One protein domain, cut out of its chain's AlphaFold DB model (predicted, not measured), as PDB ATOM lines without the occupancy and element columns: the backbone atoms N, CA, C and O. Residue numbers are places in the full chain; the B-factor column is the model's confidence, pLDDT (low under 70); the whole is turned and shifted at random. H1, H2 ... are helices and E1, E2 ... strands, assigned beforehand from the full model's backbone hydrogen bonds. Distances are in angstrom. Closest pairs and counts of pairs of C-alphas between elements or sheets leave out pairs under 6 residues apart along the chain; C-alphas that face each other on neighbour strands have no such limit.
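Overview. This is residues 42 to 147 of the 154 residues of an uncharacterized protein of Oxynema sp. AP17 (UniProt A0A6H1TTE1). Two long helices, H1 and H2, lie side by side as an antiparallel hairpin, and over one side of this pair lies a second, less regular layer made of H3, the short strand hairpin E1 and E2, and H4. H2 is nearest the middle, with H1, H3 and E2 round it, while the long links 85 to 103 and 120 to 132 loop away from the middle. The printed part has 106 residues, with four named helices and two named strands in the order H1, H2, H3, E1, E2, H4; the sheet is E1 - E2, antiparallel, and the class is mostly helix. It is compact, with a radius of gyration of the C-alphas of 13.4 A, and spans 39 by 33 by 20 A.

Arrangement. H1, residues 44 to 60, and H2, residues 65 to 84, touch and form a helical hairpin, opposite ways at a shallow tilt of 12 degrees; their closest C-alphas, of Arg 58 and Phe 67, are 5.1 A apart. H3, residues 104 to 115, touches H2 through its residues 110 to 114 alone, closest at the C-alphas of Cys 75 and Phe 114, 6.3 A. H2 and H3 are also a helical hairpin, opposite ways at a steep tilt of 45 degrees. E1, residues 117 to 119, and E2, residues 133 to 135, are an antiparallel hairpin at 145 degrees, with N 118 and O 134, and N 134 and O 118, each 2.8 A apart, within hydrogen-bond range. The closest C-alphas of H2 and E2, of Thr 72 and Trp 134, are 4.9 A apart. H4, residues 139 to 147, only just touches H3, with 3 pairs of C-alphas within 8 A, the closest those of Ile 113 and Ile 145 at 7.0 A. H1 and H4 are close but not clearly touching, with C-alphas 55 and 146 at 7.7 A, and H2 and H4 are apart. Every O i to N i+4 pair is within hydrogen-bond range in H1, H3 and H4, and 15 of 16 are in H2.

Along the chain. H1 begins at C-alpha 44 (4.502, -9.932, -102.201) and is 24.4 A long. H2 begins at C-alpha 65 (24.703, 7.578, -96.553) and is 28.2 A long. H3 is 16.4 A and H4 12.2 A long; H4 ends at C-alpha 147 (4.158, 4.406, -111.147). E1 and E2 are 6.9 A each.

Size, cuts and confidence. The C-alphas of Gly 62 and Asp 96 are the two farthest apart, 39.8 A. The printed part has no cut. The links H2 to H3 and E1 to E2 are long. Mean pLDDT of the printed part is 90.1; residue 92 and residues 122 to 128 are under 70.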
ATOM      1  N   GLU A  42       6.079 -12.536 -95.658       95.50
ATOM      2  CA  GLU A  42       4.840 -13.316 -95.661       95.50
ATOM      3  C   GLU A  42       4.046 -13.135 -96.963       95.50
ATOM      4  O   GLU A  42       3.233 -13.987 -97.321       95.50
ATOM      5  N   SER A  43       4.268 -12.036 -97.697       97.12
ATOM      6  CA  SER A  43       3.563 -11.753 -98.953       97.12
ATOM      7  C   SER A  43       4.326 -10.814 -99.893       97.12
ATOM      8  O   SER A  43       5.148 -10.004 -99.470       97.12
ATOM      9  N   VAL A  44       3.985 -10.867-101.184       97.62
ATOM     10  CA  VAL A  44       4.502  -9.932-102.201       97.62
ATOM     11  C   VAL A  44       4.032  -8.492-101.936       97.62
ATOM     12  O   VAL A  44       4.782  -7.545-102.160       97.62
ATOM     13  N   GLU A  45       2.817  -8.297-101.410       97.88
ATOM     14  CA  GLU A  45       2.303  -6.953-101.105       97.88
ATOM     15  C   GLU A  45       3.081  -6.282 -99.968       97.88
ATOM     16  O   GLU A  45       3.384  -5.092-100.063       97.88
ATOM     17  N   GLN A  46       3.472  -7.035 -98.934       97.62
ATOM     18  CA  GLN A  46       4.368  -6.544 -97.880       97.62
ATOM     19  C   GLN A  46       5.678  -6.019 -98.482       97.62
ATOM     20  O   GLN A  46       6.110  -4.914 -98.160       97.62
ATOM     21  N   VAL A  47       6.272  -6.768 -99.414       98.06
ATOM     22  CA  VAL A  47       7.501  -6.350-100.102       98.06
ATOM     23  C   VAL A  47       7.273  -5.084-100.926       98.06
ATOM     24  O   VAL A  47       8.083  -4.161-100.866       98.06
ATOM     25  N   LYS A  48       6.146  -4.965-101.639       98.31
ATOM     26  CA  LYS A  48       5.796  -3.720-102.346       98.31
ATOM     27  C   LYS A  48       5.640  -2.533-101.396       98.31
ATOM     28  O   LYS A  48       6.031  -1.427-101.755       98.31
ATOM     29  N   GLN A  49       5.097  -2.724-100.193       97.62
ATOM     30  CA  GLN A  49       5.022  -1.663 -99.182       97.62
ATOM     31  C   GLN A  49       6.407  -1.229 -98.688       97.62
ATOM     32  O   GLN A  49       6.659  -0.027 -98.607       97.62
ATOM     33  N   GLU A  50       7.309  -2.172 -98.418       97.12
ATOM     34  CA  GLU A  50       8.700  -1.872 -98.048       97.12
ATOM     35  C   GLU A  50       9.422  -1.122 -99.177       97.12
ATOM     36  O   GLU A  50      10.042  -0.087 -98.937       97.12
ATOM     37  N   LEU A  51       9.265  -1.576-100.425       98.12
ATOM     38  CA  LEU A  51       9.813  -0.892-101.596       98.12
ATOM     39  C   LEU A  51       9.285   0.540-101.693       98.12
ATOM     40  O   LEU A  51      10.085   1.463-101.800       98.12
ATOM     41  N   ARG A  52       7.969   0.766-101.579       97.81
ATOM     42  CA  ARG A  52       7.395   2.125-101.584       97.81
ATOM     43  C   ARG A  52       8.088   3.040-100.570       97.81
ATOM     44  O   ARG A  52       8.497   4.135-100.944       97.81
ATOM     45  N   GLN A  53       8.282   2.575 -99.335       95.69
ATOM     46  CA  GLN A  53       8.973   3.350 -98.295       95.69
ATOM     47  C   GLN A  53      10.436   3.628 -98.656       95.69
ATOM     48  O   GLN A  53      10.904   4.753 -98.508       95.69
ATOM     49  N   LEU A  54      11.158   2.630 -99.171       95.88
ATOM     50  CA  LEU A  54      12.556   2.788 -99.577       95.88
ATOM     51  C   LEU A  54      12.718   3.772-100.741       95.88
ATOM     52  O   LEU A  54      13.649   4.577-100.721       95.88
ATOM     53  N   PHE A  55      11.819   3.737-101.727       96.19
ATOM     54  CA  PHE A  55      11.782   4.697-102.833       96.19
ATOM     55  C   PHE A  55      11.475   6.115-102.329       96.19
ATOM     56  O   PHE A  55      12.215   7.040-102.658       96.19
ATOM     57  N   GLU A  56      10.457   6.286-101.477       93.56
ATOM     58  CA  GLU A  56      10.138   7.582-100.856       93.56
ATOM     59  C   GLU A  56      11.322   8.133-100.051       93.56
ATOM     60  O   GLU A  56      11.671   9.307-100.183       93.56
ATOM     61  N   TRP A  57      11.972   7.298 -99.237       92.25
ATOM     62  CA  TRP A  57      13.148   7.706 -98.472       92.25
ATOM     63  C   TRP A  57      14.304   8.065 -99.382       92.25
ATOM     64  O   TRP A  57      14.905   9.113 -99.181       92.25
ATOM     65  N   ARG A  58      14.607   7.243-100.392       93.50
ATOM     66  CA  ARG A  58      15.683   7.526-101.344       93.50
ATOM     67  C   ARG A  58      15.475   8.873-102.032       93.50
ATOM     68  O   ARG A  58      16.446   9.603-102.171       93.50
ATOM     69  N   ASP A  59      14.247   9.205-102.424       92.31
ATOM     70  CA  ASP A  59      13.926  10.479-103.079       92.31
ATOM     71  C   ASP A  59      14.002  11.678-102.118       92.31
ATOM     72  O   ASP A  59      14.327  12.791-102.527       92.31
ATOM     73  N   GLN A  60      13.719  11.464-100.829       91.56
ATOM     74  CA  GLN A  60      13.925  12.472 -99.781       91.56
ATOM     75  C   GLN A  60      15.406  12.626 -99.410       91.56
ATOM     76  O   GLN A  60      15.832  13.696 -98.963       91.56
ATOM     77  N   CYS A  61      16.203  11.569 -99.579       84.50
ATOM     78  CA  CYS A  61      17.647  11.631 -99.449       84.50
ATOM     79  C   CYS A  61      18.226  12.434-100.630       84.50
ATOM     80  O   CYS A  61      17.945  12.161-101.790       84.50
ATOM     81  N   GLY A  62      19.111  13.395-100.348       77.88
ATOM     82  CA  GLY A  62      20.008  13.949-101.368       77.88
ATOM     83  C   GLY A  62      21.096  12.933-101.742       77.88
ATOM     84  O   GLY A  62      20.835  11.764-101.978       77.88
ATOM     85  N   THR A  63      22.364  13.335-101.725       81.25
ATOM     86  CA  THR A  63      23.494  12.398-101.864       81.25
ATOM     87  C   THR A  63      24.041  11.971-100.500       81.25
ATOM     88  O   THR A  63      24.050  12.770 -99.563       81.25
ATOM     89  N   GLY A  64      24.587  10.756-100.386       84.06
ATOM     90  CA  GLY A  64      25.325  10.300 -99.199       84.06
ATOM     91  C   GLY A  64      24.737   9.047 -98.550       84.06
ATOM     92  O   GLY A  64      24.047   8.272 -99.199       84.06
ATOM     93  N   SER A  65      25.012   8.840 -97.257       85.50
ATOM     94  CA  SER A  65      24.703   7.578 -96.553       85.50
ATOM     95  C   SER A  65      23.225   7.164 -96.635       85.50
ATOM     96  O   SER A  65      22.932   6.005 -96.900       85.50
ATOM     97  N   CYS A  66      22.305   8.122 -96.482       86.12
ATOM     98  CA  CYS A  66      20.857   7.914 -96.619       86.12
ATOM     99  C   CYS A  66      20.507   7.325 -97.994       86.12
ATOM    100  O   CYS A  66      19.916   6.253 -98.087       86.12
ATOM    101  N   PHE A  67      20.964   7.989 -99.059       89.12
ATOM    102  CA  PHE A  67      20.718   7.575-100.436       89.12
ATOM    103  C   PHE A  67      21.323   6.206-100.735       89.12
ATOM    104  O   PHE A  67      20.670   5.364-101.347       89.12
ATOM    105  N   ASN A  68      22.548   5.969-100.266       86.44
ATOM    106  CA  ASN A  68      23.242   4.702-100.466       86.44
ATOM    107  C   ASN A  68      22.499   3.563 -99.756       86.44
ATOM    108  O   ASN A  68      22.212   2.546-100.378       86.44
ATOM    109  N   SER A  69      22.134   3.764 -98.486       87.75
ATOM    110  CA  SER A  69      21.405   2.780 -97.680       87.75
ATOM    111  C   SER A  69      20.060   2.428 -98.310       87.75
ATOM    112  O   SER A  69      19.776   1.251 -98.515       87.75
ATOM    113  N   SER A  70      19.259   3.423 -98.704       91.50
ATOM    114  CA  SER A  70      17.965   3.166 -99.348       91.50
ATOM    115  C   SER A  70      18.121   2.515-100.724       91.50
ATOM    116  O   SER A  70      17.372   1.601-101.052       91.50
ATOM    117  N   SER A  71      19.113   2.926-101.521       92.31
ATOM    118  CA  SER A  71      19.352   2.336-102.848       92.31
ATOM    119  C   SER A  71      19.816   0.884-102.774       92.31
ATOM    120  O   SER A  71      19.390   0.057-103.577       92.31
ATOM    121  N   THR A  72      20.678   0.554-101.814       90.94
ATOM    122  CA  THR A  72      21.056  -0.833-101.533       90.94
ATOM    123  C   THR A  72      19.872  -1.605-100.958       90.94
ATOM    124  O   THR A  72      19.593  -2.708-101.418       90.94
ATOM    125  N   GLY A  73      19.118  -0.997-100.039       91.62
ATOM    126  CA  GLY A  73      17.910  -1.565 -99.446       91.62
ATOM    127  C   GLY A  73      16.906  -2.040-100.494       91.62
ATOM    128  O   GLY A  73      16.429  -3.159-100.391       91.62
ATOM    129  N   ILE A  74      16.663  -1.257-101.552       95.81
ATOM    130  CA  ILE A  74      15.767  -1.643-102.659       95.81
ATOM    131  C   ILE A  74      16.193  -2.976-103.282       95.81
ATOM    132  O   ILE A  74      15.381  -3.893-103.409       95.81
ATOM    133  N   CYS A  75      17.470  -3.105-103.640       94.38
ATOM    134  CA  CYS A  75      17.992  -4.329-104.241       94.38
ATOM    135  C   CYS A  75      17.954  -5.509-103.273       94.38
ATOM    136  O   CYS A  75      17.575  -6.617-103.648       94.38
ATOM    137  N   GLU A  76      18.303  -5.256-102.015       91.75
ATOM    138  CA  GLU A  76      18.248  -6.239-100.945       91.75
ATOM    139  C   GLU A  76      16.817  -6.729-100.698       91.75
ATOM    140  O   GLU A  76      16.608  -7.902-100.414       91.75
ATOM    141  N   THR A  77      15.813  -5.860-100.770       95.44
ATOM    142  CA  THR A  77      14.396  -6.222-100.610       95.44
ATOM    143  C   THR A  77      13.928  -7.141-101.736       95.44
ATOM    144  O   THR A  77      13.281  -8.154-101.470       95.44
ATOM    145  N   VAL A  78      14.321  -6.860-102.983       95.94
ATOM    146  CA  VAL A  78      13.996  -7.731-104.125       95.94
ATOM    147  C   VAL A  78      14.728  -9.074-104.042       95.94
ATOM    148  O   VAL A  78      14.119 -10.111-104.294       95.94
ATOM    149  N   ALA A  79      15.996  -9.087-103.626       93.19
ATOM    150  CA  ALA A  79      16.758 -10.324-103.432       93.19
ATOM    151  C   ALA A  79      16.143 -11.225-102.349       93.19
ATOM    152  O   ALA A  79      16.040 -12.437-102.526       93.19
ATOM    153  N   ALA A  80      15.676 -10.627-101.249       93.88
ATOM    154  CA  ALA A  80      15.010 -11.357-100.172       93.88
ATOM    155  C   ALA A  80      13.727 -12.029-100.675       93.88
ATOM    156  O   ALA A  80      13.446 -13.184-100.346       93.88
ATOM    157  N   LEU A  81      12.961 -11.302-101.497       95.81
ATOM    158  CA  LEU A  81      11.767 -11.838-102.129       95.81
ATOM    159  C   LEU A  81      12.113 -12.967-103.101       95.81
ATOM    160  O   LEU A  81      11.403 -13.968-103.083       95.81
ATOM    161  N   ASP A  82      13.186 -12.850-103.893       95.38
ATOM    162  CA  ASP A  82      13.605 -13.893-104.845       95.38
ATOM    163  C   ASP A  82      13.777 -15.248-104.151       95.38
ATOM    164  O   ASP A  82      13.220 -16.241-104.612       95.38
ATOM    165  N   VAL A  83      14.409 -15.273-102.972       93.50
ATOM    166  CA  VAL A  83      14.520 -16.488-102.144       93.50
ATOM    167  C   VAL A  83      13.140 -17.050-101.779       93.50
ATOM    168  O   VAL A  83      12.907 -18.254-101.881       93.50
ATOM    169  N   ARG A  84      12.200 -16.193-101.363       94.56
ATOM    170  CA  ARG A  84      10.848 -16.617-100.960       94.56
ATOM    171  C   ARG A  84       9.953 -17.017-102.118       94.56
ATOM    172  O   ARG A  84       9.033 -17.795-101.896       94.56
ATOM    173  N   VAL A  85      10.205 -16.533-103.329       94.75
ATOM    174  CA  VAL A  85       9.503 -16.975-104.544       94.75
ATOM    175  C   VAL A  85      10.286 -18.052-105.295       94.75
ATOM    176  O   VAL A  85       9.995 -18.313-106.459       94.75
ATOM    177  N   ASN A  86      11.249 -18.707-104.643       93.62
ATOM    178  CA  ASN A  86      12.047 -19.806-105.192       93.62
ATOM    179  C   ASN A  86      12.786 -19.450-106.489       93.62
ATOM    180  O   ASN A  86      12.814 -20.226-107.446       93.62
ATOM    181  N   GLY A  87      13.390 -18.267-106.519       92.38
ATOM    182  CA  GLY A  87      14.303 -17.849-107.572       92.38
ATOM    183  C   GLY A  87      13.603 -17.402-108.851       92.38
ATOM    184  O   GLY A  87      14.227 -17.403-109.906       92.38
ATOM    185  N   GLN A  88      12.308 -17.087-108.811       94.56
ATOM    186  CA  GLN A  88      11.557 -16.727-110.016       94.56
ATOM    187  C   GLN A  88      11.965 -15.367-110.609       94.56
ATOM    188  O   GLN A  88      11.780 -15.163-111.814       94.56
ATOM    189  N   ILE A  89      12.517 -14.445-109.813       93.94
ATOM    190  CA  ILE A  89      12.878 -13.090-110.252       93.94
ATOM    191  C   ILE A  89      14.226 -13.132-110.972       93.94
ATOM    192  O   ILE A  89      14.296 -12.760-112.143       93.94
ATOM    193  N   VAL A  90      15.274 -13.613-110.301       88.00
ATOM    194  CA  VAL A  90      16.659 -13.572-110.814       88.00
ATOM    195  C   VAL A  90      17.088 -14.902-111.430       88.00
ATOM    196  O   VAL A  90      17.904 -14.932-112.351       88.00
ATOM    197  N   GLY A  91      16.527 -16.009-110.946       74.44
ATOM    198  CA  GLY A  91      17.021 -17.351-111.221       74.44
ATOM    199  C   GLY A  91      18.168 -17.708-110.279       74.44
ATOM    200  O   GLY A  91      19.261 -17.157-110.373       74.44
ATOM    201  N   GLY A  92      17.943 -18.677-109.390       69.56
ATOM    202  CA  GLY A  92      19.024 -19.335-108.645       69.56
ATOM    203  C   GLY A  92      19.021 -19.171-107.126       69.56
ATOM    204  O   GLY A  92      19.826 -19.832-106.474       69.56
ATOM    205  N   MET A  93      18.120 -18.374-106.542       75.69
ATOM    206  CA  MET A  93      17.951 -18.297-105.084       75.69
ATOM    207  C   MET A  93      16.740 -19.125-104.649       75.69
ATOM    208  O   MET A  93      15.606 -18.664-104.703       75.69
ATOM    209  N   ILE A  94      16.967 -20.380-104.263       76.88
ATOM    210  CA  ILE A  94      15.895 -21.318-103.900       76.88
ATOM    211  C   ILE A  94      15.886 -21.513-102.383       76.88
ATOM    212  O   ILE A  94      16.944 -21.666-101.773       76.88
ATOM    213  N   SER A  95      14.694 -21.506-101.787       76.06
ATOM    214  CA  SER A  95      14.462 -21.878-100.392       76.06
ATOM    215  C   SER A  95      13.937 -23.314-100.300       76.06
ATOM    216  O   SER A  95      13.277 -23.796-101.219       76.06
ATOM    217  N   ASP A  96      14.201 -23.984 -99.176       79.06
ATOM    218  CA  ASP A  96      13.602 -25.290 -98.857       79.06
ATOM    219  C   ASP A  96      12.119 -25.172 -98.441       79.06
ATOM    220  O   ASP A  96      11.398 -26.173 -98.399       79.06
ATOM    221  N   ASP A  97      11.646 -23.956 -98.148       79.62
ATOM    222  CA  ASP A  97      10.260 -23.686 -97.777       79.62
ATOM    223  C   ASP A  97       9.331 -23.629 -99.005       79.62
ATOM    224  O   ASP A  97       9.757 -23.291-100.116       79.62
ATOM    225  N   PRO A  98       8.015 -23.862 -98.824       83.19
ATOM    226  CA  PRO A  98       7.035 -23.564 -99.858       83.19
ATOM    227  C   PRO A  98       7.178 -22.112-100.332       83.19
ATOM    228  O   PRO A  98       7.149 -21.161 -99.535       83.19
ATOM    229  N   GLY A  99       7.364 -21.959-101.643       88.31
ATOM    230  CA  GLY A  99       7.515 -20.657-102.275       88.31
ATOM    231  C   GLY A  99       6.227 -19.848-102.172       88.31
ATOM    232  O   GLY A  99       5.126 -20.386-102.322       88.31
ATOM    233  N   LEU A 100       6.361 -18.549-101.926       94.94
ATOM    234  CA  LEU A 100       5.245 -17.622-102.002       94.94
ATOM    235  C   LEU A 100       4.740 -17.544-103.450       94.94
ATOM    236  O   LEU A 100       5.550 -17.446-104.377       94.94
ATOM    237  N   PRO A 101       3.414 -17.559-103.667       95.00
ATOM    238  CA  PRO A 101       2.866 -17.263-104.977       95.00
ATOM    239  C   PRO A 101       3.149 -15.799-105.331       95.00
ATOM    240  O   PRO A 101       3.003 -14.903-104.498       95.00
ATOM    241  N   ILE A 102       3.518 -15.563-106.586       97.00
ATOM    242  CA  ILE A 102       3.720 -14.232-107.157       97.00
ATOM    243  C   ILE A 102       2.945 -14.144-108.470       97.00
ATOM    244  O   ILE A 102       2.905 -15.108-109.237       97.00
ATOM    245  N   SER A 103       2.267 -13.019-108.692       97.75
ATOM    246  CA  SER A 103       1.562 -12.770-109.949       97.75
ATOM    247  C   SER A 103       2.560 -12.479-111.073       97.75
ATOM    248  O   SER A 103       3.688 -12.072-110.809       97.75
ATOM    249  N   GLU A 104       2.156 -12.659-112.330       97.81
ATOM    250  CA  GLU A 104       3.000 -12.309-113.483       97.81
ATOM    251  C   GLU A 104       3.339 -10.808-113.497       97.81
ATOM    252  O   GLU A 104       4.493 -10.430-113.671       97.81
ATOM    253  N   GLU A 105       2.360  -9.954-113.186       98.00
ATOM    254  CA  GLU A 105       2.549  -8.503-113.101       98.00
ATOM    255  C   GLU A 105       3.564  -8.104-112.020       98.00
ATOM    256  O   GLU A 105       4.440  -7.267-112.268       98.00
ATOM    257  N   ASP A 106       3.459  -8.691-110.823       98.31
ATOM    258  CA  ASP A 106       4.407  -8.428-109.743       98.31
ATOM    259  C   ASP A 106       5.787  -8.994-110.087       98.31
ATOM    260  O   ASP A 106       6.794  -8.341-109.831       98.31
ATOM    261  N   LEU A 107       5.852 -10.182-110.689       97.81
ATOM    262  CA  LEU A 107       7.110 -10.798-111.099       97.81
ATOM    263  C   LEU A 107       7.864  -9.909-112.093       97.81
ATOM    264  O   LEU A 107       9.056  -9.657-111.910       97.81
ATOM    265  N   ASP A 108       7.165  -9.385-113.096       98.38
ATOM    266  CA  ASP A 108       7.736  -8.466-114.079       98.38
ATOM    267  C   ASP A 108       8.186  -7.150-113.440       98.38
ATOM    268  O   ASP A 108       9.227  -6.607-113.811       98.38
ATOM    269  N   LEU A 109       7.441  -6.636-112.455       98.56
ATOM    270  CA  LEU A 109       7.855  -5.448-111.705       98.56
ATOM    271  C   LEU A 109       9.146  -5.713-110.922       98.56
ATOM    272  O   LEU A 109      10.081  -4.914-110.978       98.56
ATOM    273  N   MET A 110       9.222  -6.835-110.206       98.38
ATOM    274  CA  MET A 110      10.399  -7.175-109.403       98.38
ATOM    275  C   MET A 110      11.632  -7.420-110.277       98.38
ATOM    276  O   MET A 110      12.728  -6.994-109.912       98.38
ATOM    277  N   ARG A 111      11.459  -8.035-111.454       98.06
ATOM    278  CA  ARG A 111      12.528  -8.181-112.455       98.06
ATOM    279  C   ARG A 111      13.022  -6.833-112.950       98.06
ATOM    280  O   ARG A 111      14.224  -6.588-112.913       98.06
ATOM    281  N   LEU A 112      12.104  -5.938-113.319       98.38
ATOM    282  CA  LEU A 112      12.450  -4.595-113.779       98.38
ATOM    283  C   LEU A 112      13.274  -3.831-112.730       98.38
ATOM    284  O   LEU A 112      14.276  -3.205-113.077       98.38
ATOM    285  N   ILE A 113      12.895  -3.917-111.448       98.25
ATOM    286  CA  ILE A 113      13.654  -3.314-110.339       98.25
ATOM    287  C   ILE A 113      15.038  -3.958-110.219       98.25
ATOM    288  O   ILE A 113      16.043  -3.248-110.139       98.25
ATOM    289  N   PHE A 114      15.100  -5.291-110.218       96.38
ATOM    290  CA  PHE A 114      16.353  -6.027-110.078       96.38
ATOM    291  C   PHE A 114      17.348  -5.716-111.199       96.38
ATOM    292  O   PHE A 114      18.542  -5.572-110.948       96.38
ATOM    293  N   GLU A 115      16.879  -5.543-112.433       96.56
ATOM    294  CA  GLU A 115      17.729  -5.188-113.573       96.56
ATOM    295  C   GLU A 115      18.471  -3.859-113.379       96.56
ATOM    296  O   GLU A 115      19.536  -3.657-113.974       96.56
ATOM    297  N   GLN A 116      17.972  -2.973-112.513       97.69
ATOM    298  CA  GLN A 116      18.630  -1.707-112.177       97.69
ATOM    299  C   GLN A 116      19.671  -1.860-111.059       97.69
ATOM    300  O   GLN A 116      20.433  -0.929-110.801       97.69
ATOM    301  N   CYS A 117      19.756  -3.020-110.407       94.50
ATOM    302  CA  CYS A 117      20.743  -3.308-109.373       94.50
ATOM    303  C   CYS A 117      22.097  -3.661-110.000       94.50
ATOM    304  O   CYS A 117      22.276  -4.721-110.600       94.50
ATOM    305  N   LYS A 118      23.078  -2.763-109.870       92.88
ATOM    306  CA  LYS A 118      24.423  -2.912-110.446       92.88
ATOM    307  C   LYS A 118      25.456  -3.229-109.367       92.88
ATOM    308  O   LYS A 118      25.375  -2.648-108.286       92.88
ATOM    309  N   PRO A 119      26.441  -4.108-109.636       89.44
ATOM    310  CA  PRO A 119      27.520  -4.383-108.695       89.44
ATOM    311  C   PRO A 119      28.219  -3.108-108.226       89.44
ATOM    312  O   PRO A 119      28.502  -2.214-109.024       89.44
ATOM    313  N   THR A 120      28.535  -3.046-106.936       83.06
ATOM    314  CA  THR A 120      29.281  -1.939-106.337       83.06
ATOM    315  C   THR A 120      30.376  -2.460-105.417       83.06
ATOM    316  O   THR A 120      30.217  -3.461-104.722       83.06
ATOM    317  N   ASN A 121      31.510  -1.761-105.397       77.00
ATOM    318  CA  ASN A 121      32.598  -2.002-104.451       77.00
ATOM    319  C   ASN A 121      32.491  -1.110-103.199       77.00
ATOM    320  O   ASN A 121      33.379  -1.127-102.346       77.00
ATOM    321  N   TYR A 122      31.425  -0.320-103.077       68.75
ATOM    322  CA  TYR A 122      31.257   0.621-101.981       68.75
ATOM    323  C   TYR A 122      30.820  -0.090-100.694       68.75
ATOM    324  O   TYR A 122      29.717  -0.617-100.615       68.75
ATOM    325  N   GLN A 123      31.684  -0.079 -99.671       62.25
ATOM    326  CA  GLN A 123      31.386  -0.509 -98.294       62.25
ATOM    327  C   GLN A 123      30.810  -1.932 -98.127       62.25
ATOM    328  O   GLN A 123      30.288  -2.242 -97.059       62.25
ATOM    329  N   TYR A 124      30.952  -2.826 -99.111       66.62
ATOM    330  CA  TYR A 124      30.411  -4.192 -99.033       66.62
ATOM    331  C   TYR A 124      31.004  -5.024 -97.886       66.62
ATOM    332  O   TYR A 124      30.380  -5.962 -97.411       66.62
ATOM    333  N   TRP A 125      32.198  -4.664 -97.406       64.56
ATOM    334  CA  TRP A 125      32.833  -5.294 -96.246       64.56
ATOM    335  C   TRP A 125      32.247  -4.841 -94.901       64.56
ATOM    336  O   TRP A 125      32.557  -5.443 -93.877       64.56
ATOM    337  N   ASN A 126      31.448  -3.769 -94.879       62.84
ATOM    338  CA  ASN A 126      30.895  -3.211 -93.644       62.84
ATOM    339  C   ASN A 126      29.531  -3.804 -93.272       62.84
ATOM    340  O   ASN A 126      29.129  -3.661 -92.120       62.84
ATOM    341  N   TRP A 127      28.821  -4.441 -94.210       65.38
ATOM    342  CA  TRP A 127      27.426  -4.835 -94.010       65.38
ATOM    343  C   TRP A 127      27.157  -6.257 -94.504       65.38
ATOM    344  O   TRP A 127      27.550  -6.595 -95.624       65.38
ATOM    345  N   PRO A 128      26.468  -7.090 -93.706       68.94
ATOM    346  CA  PRO A 128      25.975  -8.373 -94.177       68.94
ATOM    347  C   PRO A 128      24.808  -8.124 -95.136       68.94
ATOM    348  O   PRO A 128      23.740  -7.687 -94.724       68.94
ATOM    349  N   MET A 129      25.038  -8.346 -96.428       73.00
ATOM    350  CA  MET A 129      24.071  -8.098 -97.501       73.00
ATOM    351  C   MET A 129      23.921  -9.364 -98.342       73.00
ATOM    352  O   MET A 129      24.896 -10.104 -98.500       73.00
ATOM    353  N   MET A 130      22.728  -9.620 -98.881       77.31
ATOM    354  CA  MET A 130      22.532 -10.715 -99.838       77.31
ATOM    355  C   MET A 130      23.252 -10.428-101.151       77.31
ATOM    356  O   MET A 130      23.767 -11.346-101.788       77.31
ATOM    357  N   LEU A 131      23.319  -9.158-101.537       79.56
ATOM    358  CA  LEU A 131      23.936  -8.677-102.754       79.56
ATOM    359  C   LEU A 131      24.859  -7.488-102.473       79.56
ATOM    360  O   LEU A 131      24.625  -6.622-101.636       79.56
ATOM    361  N   HIS A 132      25.932  -7.400-103.249       84.88
ATOM    362  CA  HIS A 132      26.833  -6.247-103.233       84.88
ATOM    363  C   HIS A 132      26.520  -5.337-104.415       84.88
ATOM    364  O   HIS A 132      27.305  -5.201-105.357       84.88
ATOM    365  N   VAL A 133      25.317  -4.767-104.388       87.25
ATOM    366  CA  VAL A 133      24.746  -4.001-105.498       87.25
ATOM    367  C   VAL A 133      24.155  -2.671-105.036       87.25
ATOM    368  O   VAL A 133      23.906  -2.431-103.853       87.25
ATOM    369  N   TRP A 134      23.925  -1.802-106.011       89.25
ATOM    370  CA  TRP A 134      23.294  -0.503-105.863       89.25
ATOM    371  C   TRP A 134      22.212  -0.364-106.936       89.25
ATOM    372  O   TRP A 134      22.468  -0.644-108.104       89.25
ATOM    373  N   TYR A 135      21.017   0.085-106.555       94.19
ATOM    374  CA  TYR A 135      19.961   0.485-107.487       94.19
ATOM    375  C   TYR A 135      20.317   1.767-108.279       94.19
ATOM    376  O   TYR A 135      20.337   2.865-107.718       94.19
ATOM    377  N   VAL A 136      20.616   1.633-109.576       94.62
ATOM    378  CA  VAL A 136      21.072   2.718-110.469       94.62
ATOM    379  C   VAL A 136      20.221   2.745-111.753       94.62
ATOM    380  O   VAL A 136      20.660   2.247-112.793       94.62
ATOM    381  N   PRO A 137      18.993   3.284-111.696       96.19
ATOM    382  CA  PRO A 137      18.087   3.335-112.841       96.19
ATOM    383  C   PRO A 137      18.377   4.545-113.744       96.19
ATOM    384  O   PRO A 137      19.014   5.518-113.329       96.19
ATOM    385  N   SER A 138      17.837   4.531-114.965       97.12
ATOM    386  CA  SER A 138      17.557   5.782-115.681       97.12
ATOM    387  C   SER A 138      16.329   6.473-115.073       97.12
ATOM    388  O   SER A 138      15.501   5.825-114.436       97.12
ATOM    389  N   GLU A 139      16.175   7.781-115.289       95.94
ATOM    390  CA  GLU A 139      15.000   8.530-114.810       95.94
ATOM    391  C   GLU A 139      13.680   7.952-115.350       95.94
ATOM    392  O   GLU A 139      12.703   7.829-114.615       95.94
ATOM    393  N   GLU A 140      13.661   7.548-116.622       97.25
ATOM    394  CA  GLU A 140      12.492   6.942-117.267       97.25
ATOM    395  C   GLU A 140      12.067   5.639-116.577       97.25
ATOM    396  O   GLU A 140      10.910   5.502-116.182       97.25
ATOM    397  N   VAL A 141      13.015   4.720-116.363       97.81
ATOM    398  CA  VAL A 141      12.744   3.432-115.707       97.81
ATOM    399  C   VAL A 141      12.359   3.634-114.242       97.81
ATOM    400  O   VAL A 141      11.453   2.970-113.739       97.81
ATOM    401  N   ASP A 142      13.002   4.578-113.552       97.31
ATOM    402  CA  ASP A 142      12.675   4.888-112.162       97.31
ATOM    403  C   ASP A 142      11.231   5.389-112.018       97.31
ATOM    404  O   ASP A 142      10.504   4.954-111.123       97.31
ATOM    405  N   ASN A 143      10.787   6.251-112.934       97.00
ATOM    406  CA  ASN A 143       9.411   6.734-112.974       97.00
ATOM    407  C   ASN A 143       8.419   5.617-113.331       97.00
ATOM    408  O   ASN A 143       7.353   5.537-112.721       97.00
ATOM    409  N   GLU A 144       8.755   4.723-114.262       97.56
ATOM    410  CA  GLU A 144       7.909   3.563-114.567       97.56
ATOM    411  C   GLU A 144       7.703   2.684-113.325       97.56
ATOM    412  O   GLU A 144       6.564   2.383-112.950       97.56
ATOM    413  N   ILE A 145       8.793   2.326-112.643       98.06
ATOM    414  CA  ILE A 145       8.763   1.509-111.425       98.06
ATOM    415  C   ILE A 145       7.916   2.185-110.345       98.06
ATOM    416  O   ILE A 145       7.027   1.557-109.766       98.06
ATOM    417  N   LYS A 146       8.146   3.477-110.086       96.62
ATOM    418  CA  LYS A 146       7.386   4.245-109.089       96.62
ATOM    419  C   LYS A 146       5.895   4.303-109.419       96.62
ATOM    420  O   LYS A 146       5.064   4.191-108.516       96.62
ATOM    421  N   ASN A 147       5.546   4.426-110.698       96.69
ATOM    422  CA  ASN A 147       4.158   4.406-111.147       96.69
ATOM    423  C   ASN A 147       3.506   3.036-110.920       96.69
ATOM    424  O   ASN A 147       2.420   2.970-110.348       96.69
TER     425      ASN A 147